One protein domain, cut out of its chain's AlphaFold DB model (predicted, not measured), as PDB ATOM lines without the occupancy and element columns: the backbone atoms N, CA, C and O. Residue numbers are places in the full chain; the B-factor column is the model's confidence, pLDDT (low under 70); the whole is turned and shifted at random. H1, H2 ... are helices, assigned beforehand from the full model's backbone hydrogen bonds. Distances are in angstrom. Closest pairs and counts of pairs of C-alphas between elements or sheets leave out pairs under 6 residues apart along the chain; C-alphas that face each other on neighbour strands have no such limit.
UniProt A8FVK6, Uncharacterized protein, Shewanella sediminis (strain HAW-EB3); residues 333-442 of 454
ATOM      1  N   LYS A 333     240.295 117.423 202.896       48.06
ATOM      2  CA  LYS A 333     239.038 117.122 203.617       48.06
ATOM      3  C   LYS A 333     239.060 115.765 204.337       48.06
ATOM      4  O   LYS A 333     238.711 115.687 205.513       48.06
ATOM      5  N   ASP A 334     239.522 114.724 203.647       48.56
ATOM      6  CA  ASP A 334     239.565 113.350 204.170       48.56
ATOM      7  C   ASP A 334     240.651 113.149 205.239       48.56
ATOM      8  O   ASP A 334     240.627 112.148 205.960       48.56
ATOM      9  N   ASP A 335     241.625 114.054 205.339       58.59
ATOM     10  CA  ASP A 335     242.685 113.989 206.347       58.59
ATOM     11  C   ASP A 335     242.339 114.810 207.593       58.59
ATOM     12  O   ASP A 335     242.677 114.390 208.700       58.59
ATOM     13  N   TYR A 336     241.574 115.900 207.467       62.94
ATOM     14  CA  TYR A 336     241.124 116.680 208.626       62.94
ATOM     15  C   TYR A 336     240.082 115.961 209.485       62.94
ATOM     16  O   TYR A 336     240.212 115.980 210.710       62.94
ATOM     17  N   GLU A 337     239.094 115.291 208.881       62.41
ATOM     18  CA  GLU A 337     238.122 114.486 209.641       62.41
ATOM     19  C   GLU A 337     238.847 113.395 210.449       62.41
ATOM     20  O   GLU A 337     238.595 113.239 211.641       62.41
ATOM     21  N   LYS A 338     239.864 112.745 209.863       65.81
ATOM     22  CA  LYS A 338     240.712 111.765 210.567       65.81
ATOM     23  C   LYS A 338     241.577 112.388 211.662       65.81
ATOM     24  O   LYS A 338     241.822 111.740 212.676       65.81
ATOM     25  N   VAL A 339     242.076 113.611 211.471       67.44
ATOM     26  CA  VAL A 339     242.858 114.337 212.485       67.44
ATOM     27  C   VAL A 339     241.978 114.682 213.686       67.44
ATOM     28  O   VAL A 339     242.363 114.384 214.817       67.44
ATOM     29  N   ILE A 340     240.776 115.217 213.462       67.81
ATOM     30  CA  ILE A 340     239.814 115.517 214.532       67.81
ATOM     31  C   ILE A 340     239.363 114.222 215.226       67.81
ATOM     32  O   ILE A 340     239.389 114.142 216.455       67.81
ATOM     33  N   GLU A 341     239.057 113.165 214.466       71.19
ATOM     34  CA  GLU A 341     238.760 111.832 215.013       71.19
ATOM     35  C   GLU A 341     239.933 111.247 215.813       71.19
ATOM     36  O   GLU A 341     239.712 110.558 216.805       71.19
ATOM     37  N   SER A 342     241.184 111.546 215.444       73.25
ATOM     38  CA  SER A 342     242.363 111.088 216.193       73.25
ATOM     39  C   SER A 342     242.506 111.760 217.562       73.25
ATOM     40  O   SER A 342     243.079 111.164 218.480       73.25
ATOM     41  N   PHE A 343     241.958 112.970 217.715       71.19
ATOM     42  CA  PHE A 343     241.852 113.668 218.999       71.19
ATOM     43  C   PHE A 343     240.615 113.225 219.787       71.19
ATOM     44  O   PHE A 343     240.599 113.296 221.014       71.19
ATOM     45  N   ASN A 344     239.587 112.729 219.097       66.25
ATOM     46  CA  ASN A 344     238.367 112.240 219.712       66.25
ATOM     47  C   ASN A 344     238.544 110.798 220.221       66.25
ATOM     48  O   ASN A 344     238.407 109.817 219.495       66.25
ATOM     49  N   HIS A 345     238.820 110.643 221.515       63.56
ATOM     50  CA  HIS A 345     239.024 109.330 222.139       63.56
ATOM     51  C   HIS A 345     237.730 108.528 222.403       63.56
ATOM     52  O   HIS A 345     237.766 107.535 223.134       63.56
ATOM     53  N   GLY A 346     236.588 108.923 221.824       56.66
ATOM     54  CA  GLY A 346     235.327 108.174 221.903       56.66
ATOM     55  C   GLY A 346     234.709 108.099 223.307       56.66
ATOM     56  O   GLY A 346     233.946 107.173 223.587       56.66
ATOM     57  N   GLY A 347     235.054 109.041 224.191       62.16
ATOM     58  CA  GLY A 347     234.552 109.164 225.566       62.16
ATOM     59  C   GLY A 347     233.928 110.536 225.851       62.16
ATOM     60  O   GLY A 347     233.866 111.386 224.968       62.16
ATOM     61  N   GLU A 348     233.455 110.748 227.085       69.44
ATOM     62  CA  GLU A 348     233.034 112.080 227.556       69.44
ATOM     63  C   GLU A 348     234.227 113.052 227.545       69.44
ATOM     64  O   GLU A 348     235.354 112.652 227.853       69.44
ATOM     65  N   TYR A 349     233.972 114.317 227.194       74.50
ATOM     66  CA  TYR A 349     234.994 115.362 227.177       74.50
ATOM     67  C   TYR A 349     235.645 115.512 228.553       74.50
ATOM     68  O   TYR A 349     235.002 115.437 229.601       74.50
ATOM     69  N   SER A 350     236.951 115.743 228.560       81.88
ATOM     70  CA  SER A 350     237.668 116.058 229.785       81.88
ATOM     71  C   SER A 350     237.226 117.418 230.334       81.88
ATOM     72  O   SER A 350     236.895 118.343 229.592       81.88
ATOM     73  N   ALA A 351     237.335 117.599 231.652       81.31
ATOM     74  CA  ALA A 351     237.067 118.891 232.294       81.31
ATOM     75  C   ALA A 351     237.942 120.040 231.737       81.31
ATOM     76  O   ALA A 351     237.594 121.215 231.868       81.31
ATOM     77  N   LEU A 352     239.088 119.709 231.127       83.12
ATOM     78  CA  LEU A 352     239.945 120.664 230.431       83.12
ATOM     79  C   LEU A 352     239.308 121.134 229.119       83.12
ATOM     80  O   LEU A 352     239.234 122.338 228.890       83.12
ATOM     81  N   GLU A 353     238.843 120.196 228.293       87.44
ATOM     82  CA  GLU A 353     238.179 120.474 227.015       87.44
ATOM     83  C   GLU A 353     236.881 121.250 227.232       87.44
ATOM     84  O   GLU A 353     236.668 122.253 226.562       87.44
ATOM     85  N   GLU A 354     236.071 120.881 228.227       87.19
ATOM     86  CA  GLU A 354     234.843 121.613 228.561       87.19
ATOM     87  C   GLU A 354     235.130 123.058 229.000       87.19
ATOM     88  O   GLU A 354     234.490 124.004 228.542       87.19
ATOM     89  N   SER A 355     236.138 123.253 229.858       85.94
ATOM     90  CA  SER A 355     236.549 124.585 230.321       85.94
ATOM     91  C   SER A 355     237.145 125.438 229.196       85.94
ATOM     92  O   SER A 355     236.954 126.657 229.162       85.94
ATOM     93  N   PHE A 356     237.868 124.816 228.263       90.12
ATOM     94  CA  PHE A 356     238.440 125.497 227.107       90.12
ATOM     95  C   PHE A 356     237.371 125.838 226.063       90.12
ATOM     96  O   PHE A 356     237.380 126.956 225.552       90.12
ATOM     97  N   ALA A 357     236.403 124.948 225.826       90.12
ATOM     98  CA  ALA A 357     235.300 125.151 224.890       90.12
ATOM     99  C   ALA A 357     234.461 126.387 225.234       90.12
ATOM    100  O   ALA A 357     234.128 127.166 224.349       90.12
ATOM    101  N   VAL A 358     234.213 126.647 226.524       89.56
ATOM    102  CA  VAL A 358     233.535 127.881 226.969       89.56
ATOM    103  C   VAL A 358     234.322 129.135 226.569       89.56
ATOM    104  O   VAL A 358     233.745 130.171 226.247       89.56
ATOM    105  N   LYS A 359     235.655 129.079 226.586       89.25
ATOM    106  CA  LYS A 359     236.489 130.217 226.177       89.25
ATOM    107  C   LYS A 359     236.551 130.348 224.658       89.25
ATOM    108  O   LYS A 359     236.515 131.469 224.164       89.25
ATOM    109  N   VAL A 360     236.619 129.225 223.943       91.00
ATOM    110  CA  VAL A 360     236.539 129.184 222.478       91.00
ATOM    111  C   VAL A 360     235.225 129.800 222.013       91.00
ATOM    112  O   VAL A 360     235.274 130.734 221.227       91.00
ATOM    113  N   ASP A 361     234.082 129.394 222.570       89.62
ATOM    114  CA  ASP A 361     232.767 129.973 222.253       89.62
ATOM    115  C   ASP A 361     232.754 131.506 222.390       89.62
ATOM    116  O   ASP A 361     232.338 132.223 221.480       89.62
ATOM    117  N   ASN A 362     233.311 132.030 223.486       86.31
ATOM    118  CA  ASN A 362     233.423 133.477 223.683       86.31
ATOM    119  C   ASN A 362     234.317 134.156 222.632       86.31
ATOM    120  O   ASN A 362     233.993 135.254 222.186       86.31
ATOM    121  N   ILE A 363     235.425 133.530 222.225       87.19
ATOM    122  CA  ILE A 363     236.299 134.067 221.170       87.19
ATOM    123  C   ILE A 363     235.580 134.040 219.820       87.19
ATOM    124  O   ILE A 363     235.616 135.031 219.096       87.19
ATOM    125  N   LEU A 364     234.895 132.946 219.484       87.06
ATOM    126  CA  LEU A 364     234.161 132.835 218.225       87.06
ATOM    127  C   LEU A 364     233.050 133.889 218.133       87.06
ATOM    128  O   LEU A 364     232.919 134.558 217.109       87.06
ATOM    129  N   LEU A 365     232.329 134.117 219.234       82.56
ATOM    130  CA  LEU A 365     231.269 135.121 219.307       82.56
ATOM    131  C   LEU A 365     231.769 136.562 219.116       82.56
ATOM    132  O   LEU A 365     231.062 137.386 218.538       82.56
ATOM    133  N   GLN A 366     232.942 136.889 219.662       80.62
ATOM    134  CA  GLN A 366     233.440 138.271 219.715       80.62
ATOM    135  C   GLN A 366     234.403 138.613 218.574       80.62
ATOM    136  O   GLN A 366     234.461 139.762 218.152       80.62
ATOM    137  N   GLU A 367     235.178 137.639 218.095       81.81
ATOM    138  CA  GLU A 367     236.328 137.886 217.217       81.81
ATOM    139  C   GLU A 367     236.225 137.173 215.868       81.81
ATOM    140  O   GLU A 367     236.762 137.671 214.875       81.81
ATOM    141  N   TRP A 368     235.550 136.020 215.808       83.25
ATOM    142  CA  TRP A 368     235.320 135.333 214.538       83.25
ATOM    143  C   TRP A 368     234.124 135.935 213.815       83.25
ATOM    144  O   TRP A 368     234.266 136.349 212.668       83.25
ATOM    145  N   ASP A 369     232.988 136.069 214.510       71.81
ATOM    146  CA  ASP A 369     231.760 136.728 214.036       71.81
ATOM    147  C   ASP A 369     231.486 136.517 212.532       71.81
ATOM    148  O   ASP A 369     231.361 137.484 211.769       71.81
ATOM    149  N   PRO A 370     231.469 135.265 212.039       62.94
ATOM    150  CA  PRO A 370     231.566 134.982 210.610       62.94
ATOM    151  C   PRO A 370     230.454 135.665 209.790       62.94
ATOM    152  O   PRO A 370     230.713 136.109 208.672       62.94
ATOM    153  N   ILE A 371     229.288 135.893 210.408       64.38
ATOM    154  CA  ILE A 371     228.100 136.541 209.833       64.38
ATOM    155  C   ILE A 371     227.970 138.057 210.116       64.38
ATOM    156  O   ILE A 371     227.011 138.679 209.663       64.38
ATOM    157  N   GLY A 372     228.922 138.679 210.822       63.66
ATOM    158  CA  GLY A 372     229.031 140.143 210.944       63.66
ATOM    159  C   GLY A 372     228.035 140.814 211.900       63.66
ATOM    160  O   GLY A 372     227.668 141.972 211.687       63.66
ATOM    161  N   VAL A 373     227.562 140.103 212.922       59.88
ATOM    162  CA  VAL A 373     226.546 140.571 213.881       59.88
ATOM    163  C   VAL A 373     227.135 141.049 215.213       59.88
ATOM    164  O   VAL A 373     226.402 141.628 216.005       59.88
ATOM    165  N   ASN A 374     228.440 140.865 215.432       62.94
ATOM    166  CA  ASN A 374     229.248 141.285 216.583       62.94
ATOM    167  C   ASN A 374     228.590 141.046 217.951       62.94
ATOM    168  O   ASN A 374     227.936 141.928 218.514       62.94
ATOM    169  N   GLY A 375     228.836 139.879 218.549       60.31
ATOM    170  CA  GLY A 375     228.511 139.657 219.960       60.31
ATOM    171  C   GLY A 375     227.026 139.458 220.286       60.31
ATOM    172  O   GLY A 375     226.674 139.476 221.465       60.31
ATOM    173  N   VAL A 376     226.166 139.265 219.279       71.12
ATOM    174  CA  VAL A 376     224.735 138.953 219.449       71.12
ATOM    175  C   VAL A 376     224.580 137.479 219.832       71.12
ATOM    176  O   VAL A 376     224.891 136.584 219.049       71.12
ATOM    177  N   GLU A 377     224.121 137.221 221.055       68.88
ATOM    178  CA  GLU A 377     224.066 135.879 221.651       68.88
ATOM    179  C   GLU A 377     223.109 134.937 220.901       68.88
ATOM    180  O   GLU A 377     223.376 133.741 220.789       68.88
ATOM    181  N   GLU A 378     222.047 135.482 220.302       68.31
ATOM    182  CA  GLU A 378     221.072 134.763 219.474       68.31
ATOM    183  C   GLU A 378     221.664 134.193 218.174       68.31
ATOM    184  O   GLU A 378     221.019 133.385 217.511       68.31
ATOM    185  N   CYS A 379     222.884 134.589 217.808       65.75
ATOM    186  CA  CYS A 379     223.571 134.125 216.606       65.75
ATOM    187  C   CYS A 379     224.579 132.995 216.868       65.75
ATOM    188  O   CYS A 379     225.236 132.540 215.933       65.75
ATOM    189  N   ARG A 380     224.689 132.512 218.115       72.25
ATOM    190  CA  ARG A 380     225.561 131.379 218.471       72.25
ATOM    191  C   ARG A 380     225.199 130.086 217.738       72.25
ATOM    192  O   ARG A 380     226.093 129.299 217.439       72.25
ATOM    193  N   ASP A 381     223.920 129.874 217.421       72.31
ATOM    194  CA  ASP A 381     223.431 128.651 216.763       72.31
ATOM    195  C   ASP A 381     224.099 128.400 215.397       72.31
ATOM    196  O   ASP A 381     224.283 127.248 215.003       72.31
ATOM    197  N   GLU A 382     224.533 129.464 214.712       70.12
ATOM    198  CA  GLU A 382     225.128 129.414 213.366       70.12
ATOM    199  C   GLU A 382     226.534 128.805 213.334       70.12
ATOM    200  O   GLU A 382     227.001 128.381 212.282       70.12
ATOM    201  N   TYR A 383     227.227 128.742 214.472       75.31
ATOM    202  CA  TYR A 383     228.558 128.137 214.562       75.31
ATOM    203  C   TYR A 383     228.732 127.222 215.777       75.31
ATOM    204  O   TYR A 383     229.822 126.690 216.004       75.31
ATOM    205  N   TYR A 384     227.664 126.978 216.543       80.19
ATOM    206  CA  TYR A 384     227.693 126.123 217.729       80.19
ATOM    207  C   TYR A 384     228.233 124.717 217.427       80.19
ATOM    208  O   TYR A 384     228.957 124.131 218.230       80.19
ATOM    209  N   PHE A 385     227.930 124.196 216.233       80.81
ATOM    210  CA  PHE A 385     228.402 122.890 215.774       80.81
ATOM    211  C   PHE A 385     229.936 122.793 215.681       80.81
ATOM    212  O   PHE A 385     230.474 121.701 215.819       80.81
ATOM    213  N   ALA A 386     230.631 123.917 215.481       83.50
ATOM    214  CA  ALA A 386     232.072 123.965 215.255       83.50
ATOM    215  C   ALA A 386     232.901 124.150 216.537       83.50
ATOM    216  O   ALA A 386     234.112 123.933 216.525       83.50
ATOM    217  N   ILE A 387     232.274 124.547 217.654       87.38
ATOM    218  CA  ILE A 387     232.981 124.900 218.899       87.38
ATOM    219  C   ILE A 387     233.889 123.758 219.367       87.38
ATOM    220  O   ILE A 387     235.021 124.004 219.785       87.38
ATOM    221  N   TYR A 388     233.421 122.514 219.288       86.12
ATOM    222  CA  TYR A 388     234.172 121.357 219.775       86.12
ATOM    223  C   TYR A 388     235.358 120.999 218.881       86.12
ATOM    224  O   TYR A 388     236.453 120.783 219.397       86.12
ATOM    225  N   ASP A 389     235.190 121.022 217.562       86.75
ATOM    226  CA  ASP A 389     236.281 120.744 216.625       86.75
ATOM    227  C   ASP A 389     237.387 121.799 216.751       86.75
ATOM    228  O   ASP A 389     238.568 121.474 216.887       86.75
ATOM    229  N   ILE A 390     236.992 123.071 216.849       90.81
ATOM    230  CA  ILE A 390     237.889 124.204 217.104       90.81
ATOM    231  C   ILE A 390     238.571 124.070 218.478       90.81
ATOM    232  O   ILE A 390     239.748 124.399 218.618       90.81
ATOM    233  N   THR A 391     237.872 123.555 219.493       90.44
ATOM    234  CA  THR A 391     238.435 123.281 220.827       90.44
ATOM    235  C   THR A 391     239.524 122.213 220.754       90.44
ATOM    236  O   THR A 391     240.617 122.425 221.279       90.44
ATOM    237  N   LEU A 392     239.265 121.089 220.081       87.44
ATOM    238  CA  LEU A 392     240.234 120.000 219.935       87.44
ATOM    239  C   LEU A 392     241.449 120.436 219.112       87.44
ATOM    240  O   LEU A 392     242.585 120.195 219.522       87.44
ATOM    241  N   LEU A 393     241.229 121.144 218.003       86.56
ATOM    242  CA  LEU A 393     242.296 121.741 217.198       86.56
ATOM    243  C   LEU A 393     243.103 122.769 217.996       86.56
ATOM    244  O   LEU A 393     244.329 122.774 217.931       86.56
ATOM    245  N   GLY A 394     242.438 123.591 218.805       87.19
ATOM    246  CA  GLY A 394     243.090 124.541 219.695       87.19
ATOM    247  C   GLY A 394     243.985 123.859 220.728       87.19
ATOM    248  O   GLY A 394     245.112 124.291 220.935       87.19
ATOM    249  N   ILE A 395     243.531 122.772 221.362       85.00
ATOM    250  CA  ILE A 395     244.298 122.090 222.418       85.00
ATOM    251  C   ILE A 395     245.387 121.180 221.844       85.00
ATOM    252  O   ILE A 395     246.510 121.211 222.347       85.00
ATOM    253  N   TYR A 396     245.109 120.410 220.795       83.69
ATOM    254  CA  TYR A 396     245.988 119.327 220.329       83.69
ATOM    255  C   TYR A 396     246.600 119.564 218.941       83.69
ATOM    256  O   TYR A 396     247.656 119.000 218.638       83.69
ATOM    257  N   GLY A 397     245.971 120.407 218.122       78.00
ATOM    258  CA  GLY A 397     246.405 120.721 216.764       78.00
ATOM    259  C   GLY A 397     247.434 121.851 216.675       78.00
ATOM    260  O   GLY A 397     247.725 122.563 217.647       78.00
ATOM    261  N   SER A 398     248.006 122.004 215.480       78.38
ATOM    262  CA  SER A 398     248.835 123.151 215.112       78.38
ATOM    263  C   SER A 398     247.979 124.376 214.779       78.38
ATOM    264  O   SER A 398     246.803 124.267 214.422       78.38
ATOM    265  N   ILE A 399     248.590 125.561 214.849       77.06
ATOM    266  CA  ILE A 399     247.929 126.812 214.462       77.06
ATOM    267  C   ILE A 399     247.469 126.792 212.997       77.06
ATOM    268  O   ILE A 399     246.373 127.263 212.709       77.06
ATOM    269  N   GLU A 400     248.233 126.160 212.105       75.12
ATOM    270  CA  GLU A 400     247.858 126.016 210.693       75.12
ATOM    271  C   GLU A 400     246.624 125.131 210.509       75.12
ATOM    272  O   GLU A 400     245.740 125.453 209.717       75.12
ATOM    273  N   GLN A 401     246.509 124.042 211.279       75.31
ATOM    274  CA  GLN A 401     245.315 123.192 211.258       75.31
ATOM    275  C   GLN A 401     244.078 123.963 211.729       75.31
ATOM    276  O   GLN A 401     243.017 123.863 211.117       75.31
ATOM    277  N   LEU A 402     244.226 124.759 212.787       81.75
ATOM    278  CA  LEU A 402     243.148 125.572 213.337       81.75
ATOM    279  C   LEU A 402     242.720 126.704 212.389       81.75
ATOM    280  O   LEU A 402     241.524 126.884 212.161       81.75
ATOM    281  N   LYS A 403     243.681 127.434 211.811       81.81
ATOM    282  CA  LYS A 403     243.441 128.496 210.820       81.81
ATOM    283  C   LYS A 403     242.700 127.946 209.606       81.81
ATOM    284  O   LYS A 403     241.634 128.449 209.262       81.81
ATOM    285  N   SER A 404     243.219 126.865 209.030       73.19
ATOM    286  CA  SER A 404     242.640 126.232 207.841       73.19
ATOM    287  C   SER A 404     241.211 125.742 208.094       73.19
ATOM    288  O   SER A 404     240.338 125.896 207.244       73.19
ATOM    289  N   HIS A 405     240.944 125.192 209.283       82.00
ATOM    290  CA  HIS A 405     239.606 124.734 209.654       82.00
ATOM    291  C   HIS A 405     238.606 125.890 209.817       82.00
ATOM    292  O   HIS A 405     237.479 125.793 209.336       82.00
ATOM    293  N   LEU A 406     239.012 127.002 210.437       84.31
ATOM    294  CA  LEU A 406     238.171 128.198 210.566       84.31
ATOM    295  C   LEU A 406     237.836 128.810 209.199       84.31
ATOM    296  O   LEU A 406     236.677 129.122 208.937       84.31
ATOM    297  N   GLU A 407     238.824 128.932 208.305       80.81
ATOM    298  CA  GLU A 407     238.607 129.388 206.923       80.81
ATOM    299  C   GLU A 407     237.617 128.481 206.187       80.81
ATOM    300  O   GLU A 407     236.676 128.958 205.556       80.81
ATOM    301  N   PHE A 408     237.782 127.166 206.320       75.88
ATOM    302  CA  PHE A 408     236.895 126.193 205.701       75.88
ATOM    303  C   PHE A 408     235.446 126.313 206.192       75.88
ATOM    304  O   PHE A 408     234.519 126.324 205.378       75.88
ATOM    305  N   LEU A 409     235.239 126.426 207.506       77.69
ATOM    306  CA  LEU A 409     233.907 126.613 208.078       77.69
ATOM    307  C   LEU A 409     233.255 127.894 207.559       77.69
ATOM    308  O   LEU A 409     232.087 127.884 207.175       77.69
ATOM    309  N   GLU A 410     234.017 128.981 207.506       79.88
ATOM    310  CA  GLU A 410     233.511 130.284 207.096       79.88
ATOM    311  C   GLU A 410     233.120 130.325 205.609       79.88
ATOM    312  O   GLU A 410     232.045 130.820 205.269       79.88
ATOM    313  N   VAL A 411     233.941 129.740 204.731       68.00
ATOM    314  CA  VAL A 411     233.694 129.721 203.277       68.00
ATOM    315  C   VAL A 411     232.647 128.682 202.878       68.00
ATOM    316  O   VAL A 411     231.802 128.956 202.030       68.00
ATOM    317  N   HIS A 412     232.689 127.475 203.448       64.50
ATOM    318  CA  HIS A 412     231.939 126.333 202.906       64.50
ATOM    319  C   HIS A 412     230.729 125.907 203.732       64.50
ATOM    320  O   HIS A 412     229.800 125.330 203.166       64.50
ATOM    321  N   TYR A 413     230.725 126.170 205.039       68.88
ATOM    322  CA  TYR A 413     229.578 125.858 205.896       68.88
ATOM    323  C   TYR A 413     228.709 127.083 206.140       68.88
ATOM    324  O   TYR A 413     227.492 127.008 205.996       68.88
ATOM    325  N   ILE A 414     229.337 128.210 206.466       76.06
ATOM    326  CA  ILE A 414     228.647 129.471 206.752       76.06
ATOM    327  C   ILE A 414     228.365 130.253 205.459       76.06
ATOM    328  O   ILE A 414     227.454 131.076 205.432       76.06
ATOM    329  N   LEU A 415     229.078 129.937 204.367       69.19
ATOM    330  CA  LEU A 415     228.914 130.561 203.047       69.19
ATOM    331  C   LEU A 415     229.107 132.085 203.101       69.19
ATOM    332  O   LEU A 415     228.338 132.852 202.524       69.19
ATOM    333  N   SER A 416     230.126 132.525 203.840       69.44
ATOM    334  CA  SER A 416     230.508 133.931 203.929       69.44
ATOM    335  C   SER A 416     231.138 134.406 202.616       69.44
ATOM    336  O   SER A 416     232.159 133.873 202.190       69.44
ATOM    337  N   ASP A 417     230.582 135.467 202.024       60.41
ATOM    338  CA  ASP A 417     231.131 136.151 200.836       60.41
ATOM    339  C   ASP A 417     232.127 137.274 201.206       60.41
ATOM    340  O   ASP A 417     232.357 138.210 200.438       60.41
ATOM    341  N   ARG A 418     232.683 137.251 202.424       64.50
ATOM    342  CA  ARG A 418     233.578 138.310 202.906       64.50
ATOM    343  C   ARG A 418     234.990 138.168 202.344       64.50
ATOM    344  O   ARG A 418     235.561 137.086 202.315       64.50
ATOM    345  N   GLU A 419     235.587 139.295 201.970       63.12
ATOM    346  CA  GLU A 419     236.945 139.337 201.407       63.12
ATOM    347  C   GLU A 419     238.044 139.148 202.474       63.12
ATOM    348  O   GLU A 419     239.168 138.784 202.141       63.12
ATOM    349  N   ASP A 420     237.731 139.343 203.763       67.06
ATOM    350  CA  ASP A 420     238.684 139.300 204.884       67.06
ATOM    351  C   ASP A 420     238.741 137.951 205.632       67.06
ATOM    352  O   ASP A 420     239.346 137.865 206.702       67.06
ATOM    353  N   VAL A 421     238.143 136.886 205.077       71.50
ATOM    354  CA  VAL A 421     238.028 135.558 205.720       71.50
ATOM    355  C   VAL A 421     239.378 135.041 206.232       71.50
ATOM    356  O   VAL A 421     239.492 134.661 207.395       71.50
ATOM    357  N   ARG A 422     240.428 135.068 205.398       67.69
ATOM    358  CA  ARG A 422     241.754 134.534 205.769       67.69
ATOM    359  C   ARG A 422     242.403 135.302 206.920       67.69
ATOM    360  O   ARG A 422     242.921 134.700 207.859       67.69
ATOM    361  N   GLU A 423     242.354 136.633 206.871       64.88
ATOM    362  CA  GLU A 423     242.917 137.499 207.915       64.88
ATOM    363  C   GLU A 423     242.185 137.282 209.244       64.88
ATOM    364  O   GLU A 423     242.795 137.097 210.304       64.88
ATOM    365  N   ARG A 424     240.855 137.230 209.180       78.88
ATOM    366  CA  ARG A 424     239.996 137.039 210.340       78.88
ATOM    367  C   ARG A 424     240.165 135.664 210.979       78.88
ATOM    368  O   ARG A 424     240.367 135.589 212.192       78.88
ATOM    369  N   CYS A 425     240.137 134.594 210.187       83.25
ATOM    370  CA  CYS A 425     240.350 133.231 210.667       83.25
ATOM    371  C   CYS A 425     241.764 133.036 211.222       83.25
ATOM    372  O   CYS A 425     241.919 132.420 212.275       83.25
ATOM    373  N   GLY A 426     242.785 133.631 210.593       71.19
ATOM    374  CA  GLY A 426     244.153 133.646 211.117       71.19
ATOM    375  C   GLY A 426     244.250 134.313 212.492       71.19
ATOM    376  O   GLY A 426     244.821 133.747 213.427       71.19
ATOM    377  N   ARG A 427     243.613 135.479 212.661       77.75
ATOM    378  CA  ARG A 427     243.542 136.186 213.949       77.75
ATOM    379  C   ARG A 427     242.861 135.346 215.032       77.75
ATOM    380  O   ARG A 427     243.373 135.248 216.148       77.75
ATOM    381  N   VAL A 428     241.729 134.721 214.713       84.19
ATOM    382  CA  VAL A 428     240.980 133.853 215.640       84.19
ATOM    383  C   VAL A 428     241.797 132.615 216.016       84.19
ATOM    384  O   VAL A 428     241.901 132.293 217.202       84.19
ATOM    385  N   ALA A 429     242.444 131.970 215.042       84.50
ATOM    386  CA  ALA A 429     243.325 130.829 215.277       84.50
ATOM    387  C   ALA A 429     244.478 131.191 216.220       84.50
ATOM    388  O   ALA A 429     244.772 130.446 217.156       84.50
ATOM    389  N   HIS A 430     245.088 132.364 216.039       73.94
ATOM    390  CA  HIS A 430     246.153 132.844 216.914       73.94
ATOM    391  C   HIS A 430     245.664 133.104 218.348       73.94
ATOM    392  O   HIS A 430     246.325 132.701 219.306       73.94
ATOM    393  N   LEU A 431     244.494 133.734 218.523       82.44
ATOM    394  CA  LEU A 431     243.906 133.971 219.849       82.44
ATOM    395  C   LEU A 431     243.650 132.660 220.601       82.44
ATOM    396  O   LEU A 431     244.014 132.530 221.775       82.44
ATOM    397  N   ILE A 432     243.068 131.680 219.912       87.44
ATOM    398  CA  ILE A 432     242.781 130.362 220.475       87.44
ATOM    399  C   ILE A 432     244.087 129.607 220.762       87.44
ATOM    400  O   ILE A 432     244.229 129.072 221.861       87.44
ATOM    401  N   ASN A 433     245.071 129.617 219.855       83.50
ATOM    402  CA  ASN A 433     246.354 128.937 220.067       83.50
ATOM    403  C   ASN A 433     247.145 129.547 221.238       83.50
ATOM    404  O   ASN A 433     247.630 128.816 222.098       83.50
ATOM    405  N   LYS A 434     247.199 130.878 221.361       78.44
ATOM    406  CA  LYS A 434     247.850 131.559 222.495       78.44
ATOM    407  C   LYS A 434     247.198 131.206 223.834       78.44
ATOM    408  O   LYS A 434     247.870 131.030 224.852       78.44
ATOM    409  N   MET A 435     245.872 131.089 223.847       83.88
ATOM    410  CA  MET A 435     245.131 130.635 225.022       83.88
ATOM    411  C   MET A 435     245.377 129.144 225.310       83.88
ATOM    412  O   MET A 435     245.461 128.735 226.475       83.88
ATOM    413  N   ALA A 436     245.520 128.327 224.268       81.25
ATOM    414  CA  ALA A 436     245.860 126.919 224.390       81.25
ATOM    415  C   ALA A 436     247.277 126.719 224.927       81.25
ATOM    416  O   ALA A 436     247.465 125.872 225.787       81.25
ATOM    417  N   GLU A 437     248.262 127.521 224.525       75.88
ATOM    418  CA  GLU A 437     249.634 127.467 225.048       75.88
ATOM    419  C   GLU A 437     249.679 127.679 226.563       75.88
ATOM    420  O   GLU A 437     250.267 126.871 227.284       75.88
ATOM    421  N   GLN A 438     248.954 128.681 227.072       71.69
ATOM    422  CA  GLN A 438     248.790 128.891 228.516       71.69
ATOM    423  C   GLN A 438     248.134 127.687 229.208       71.69
ATOM    424  O   GLN A 438     248.412 127.391 230.370       71.69
ATOM    425  N   THR A 439     247.257 126.985 228.496       69.25
ATOM    426  CA  THR A 439     246.573 125.787 228.986       69.25
ATOM    427  C   THR A 439     247.513 124.569 228.974       69.25
ATOM    428  O   THR A 439     247.593 123.868 229.980       69.25
ATOM    429  N   ARG A 440     248.301 124.371 227.904       69.88
ATOM    430  CA  ARG A 440     249.287 123.291 227.696       69.88
ATOM    431  C   ARG A 440     250.458 123.374 228.677       69.88
ATOM    432  O   ARG A 440     250.862 122.353 229.232       69.88
ATOM    433  N   SER A 441     250.967 124.581 228.951       64.25
ATOM    434  CA  SER A 441     252.044 124.800 229.933       64.25
ATOM    435  C   SER A 441     251.658 124.374 231.355       64.25
ATOM    436  O   SER A 441     252.530 124.044 232.152       64.25
ATOM    437  N   ASN A 442     250.360 124.345 231.672       60.34
ATOM    438  CA  ASN A 442     249.853 123.918 232.975       60.34
ATOM    439  C   ASN A 442     249.551 122.407 233.053       60.34
ATOM    440  O   ASN A 442     249.288 121.907 234.147       60.34
TER     441      ASN A 442
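What this domain is: This is residues 333 to 442 of the 454 residues of an uncharacterized protein of Shewanella sediminis (strain HAW-EB3) (UniProt A8FVK6). A compact clump of helices is built round H4, with H2, H5 and the longest helix, H6, packed about it. H1 packs on H4 near Phe 343, and short H3 lies beside H2 near Leu 365. The 110 printed residues hold six named helices, H1 to H6 in chain order, and no named strand; the class is all helix. The whole is compact, with a radius of gyration of the C-alphas of 13.2 A, and rounded, spanning 35 by 30 by 23 A.

How they stand to each other: Start at H6, residues 421 to 440. It touches H5, residues 399 to 413, closest at C-alphas 403 and 429, 5.0 A apart; this hairpin runs opposite ways at a steep tilt of 44 degrees. With residues 424 to 432 alone H6 touches H2, residues 351 to 368, at a shallow tilt of 28 degrees, closest at C-alphas 368 and 428, 6.0 A. The hub is H4, residues 384 to 396; its C-alpha 391 is 5.5 A from that of Ala 357 in H2. H1, residues 333 to 343, touches H4, closest at C-alphas 343 and 392, 6.6 A. H3, residues 377 to 382, is close to H2 but not clearly touching, closest at C-alphas 365 and 380, 6.9 A. In H5 and H6 every O i to N i+4 pair is within hydrogen-bond range; in H1 6 of 7, H2 13 of 14, H4 7 of 9 and H3 0 of 2 are, H3 having 2 of 3 O i to N i+3 pairs.

Where its parts are: Find C-alpha 333 at (239.038, 117.122, 203.617), where H1 begins its 16.0 A. H2 is 24.3 A, H3 10.6 A, H4 19.7 A, H5 20.3 A and H6 27.6 A long, ending at C-alpha 440, (249.287, 123.291, 227.696).

The domain as a whole: The C-alphas of Asp 417 and Asn 442 are the farthest apart, 39.2 A. The printed part has no cut and no long link. Look for pLDDT under 70 in 37 residues, among them 333 to 340.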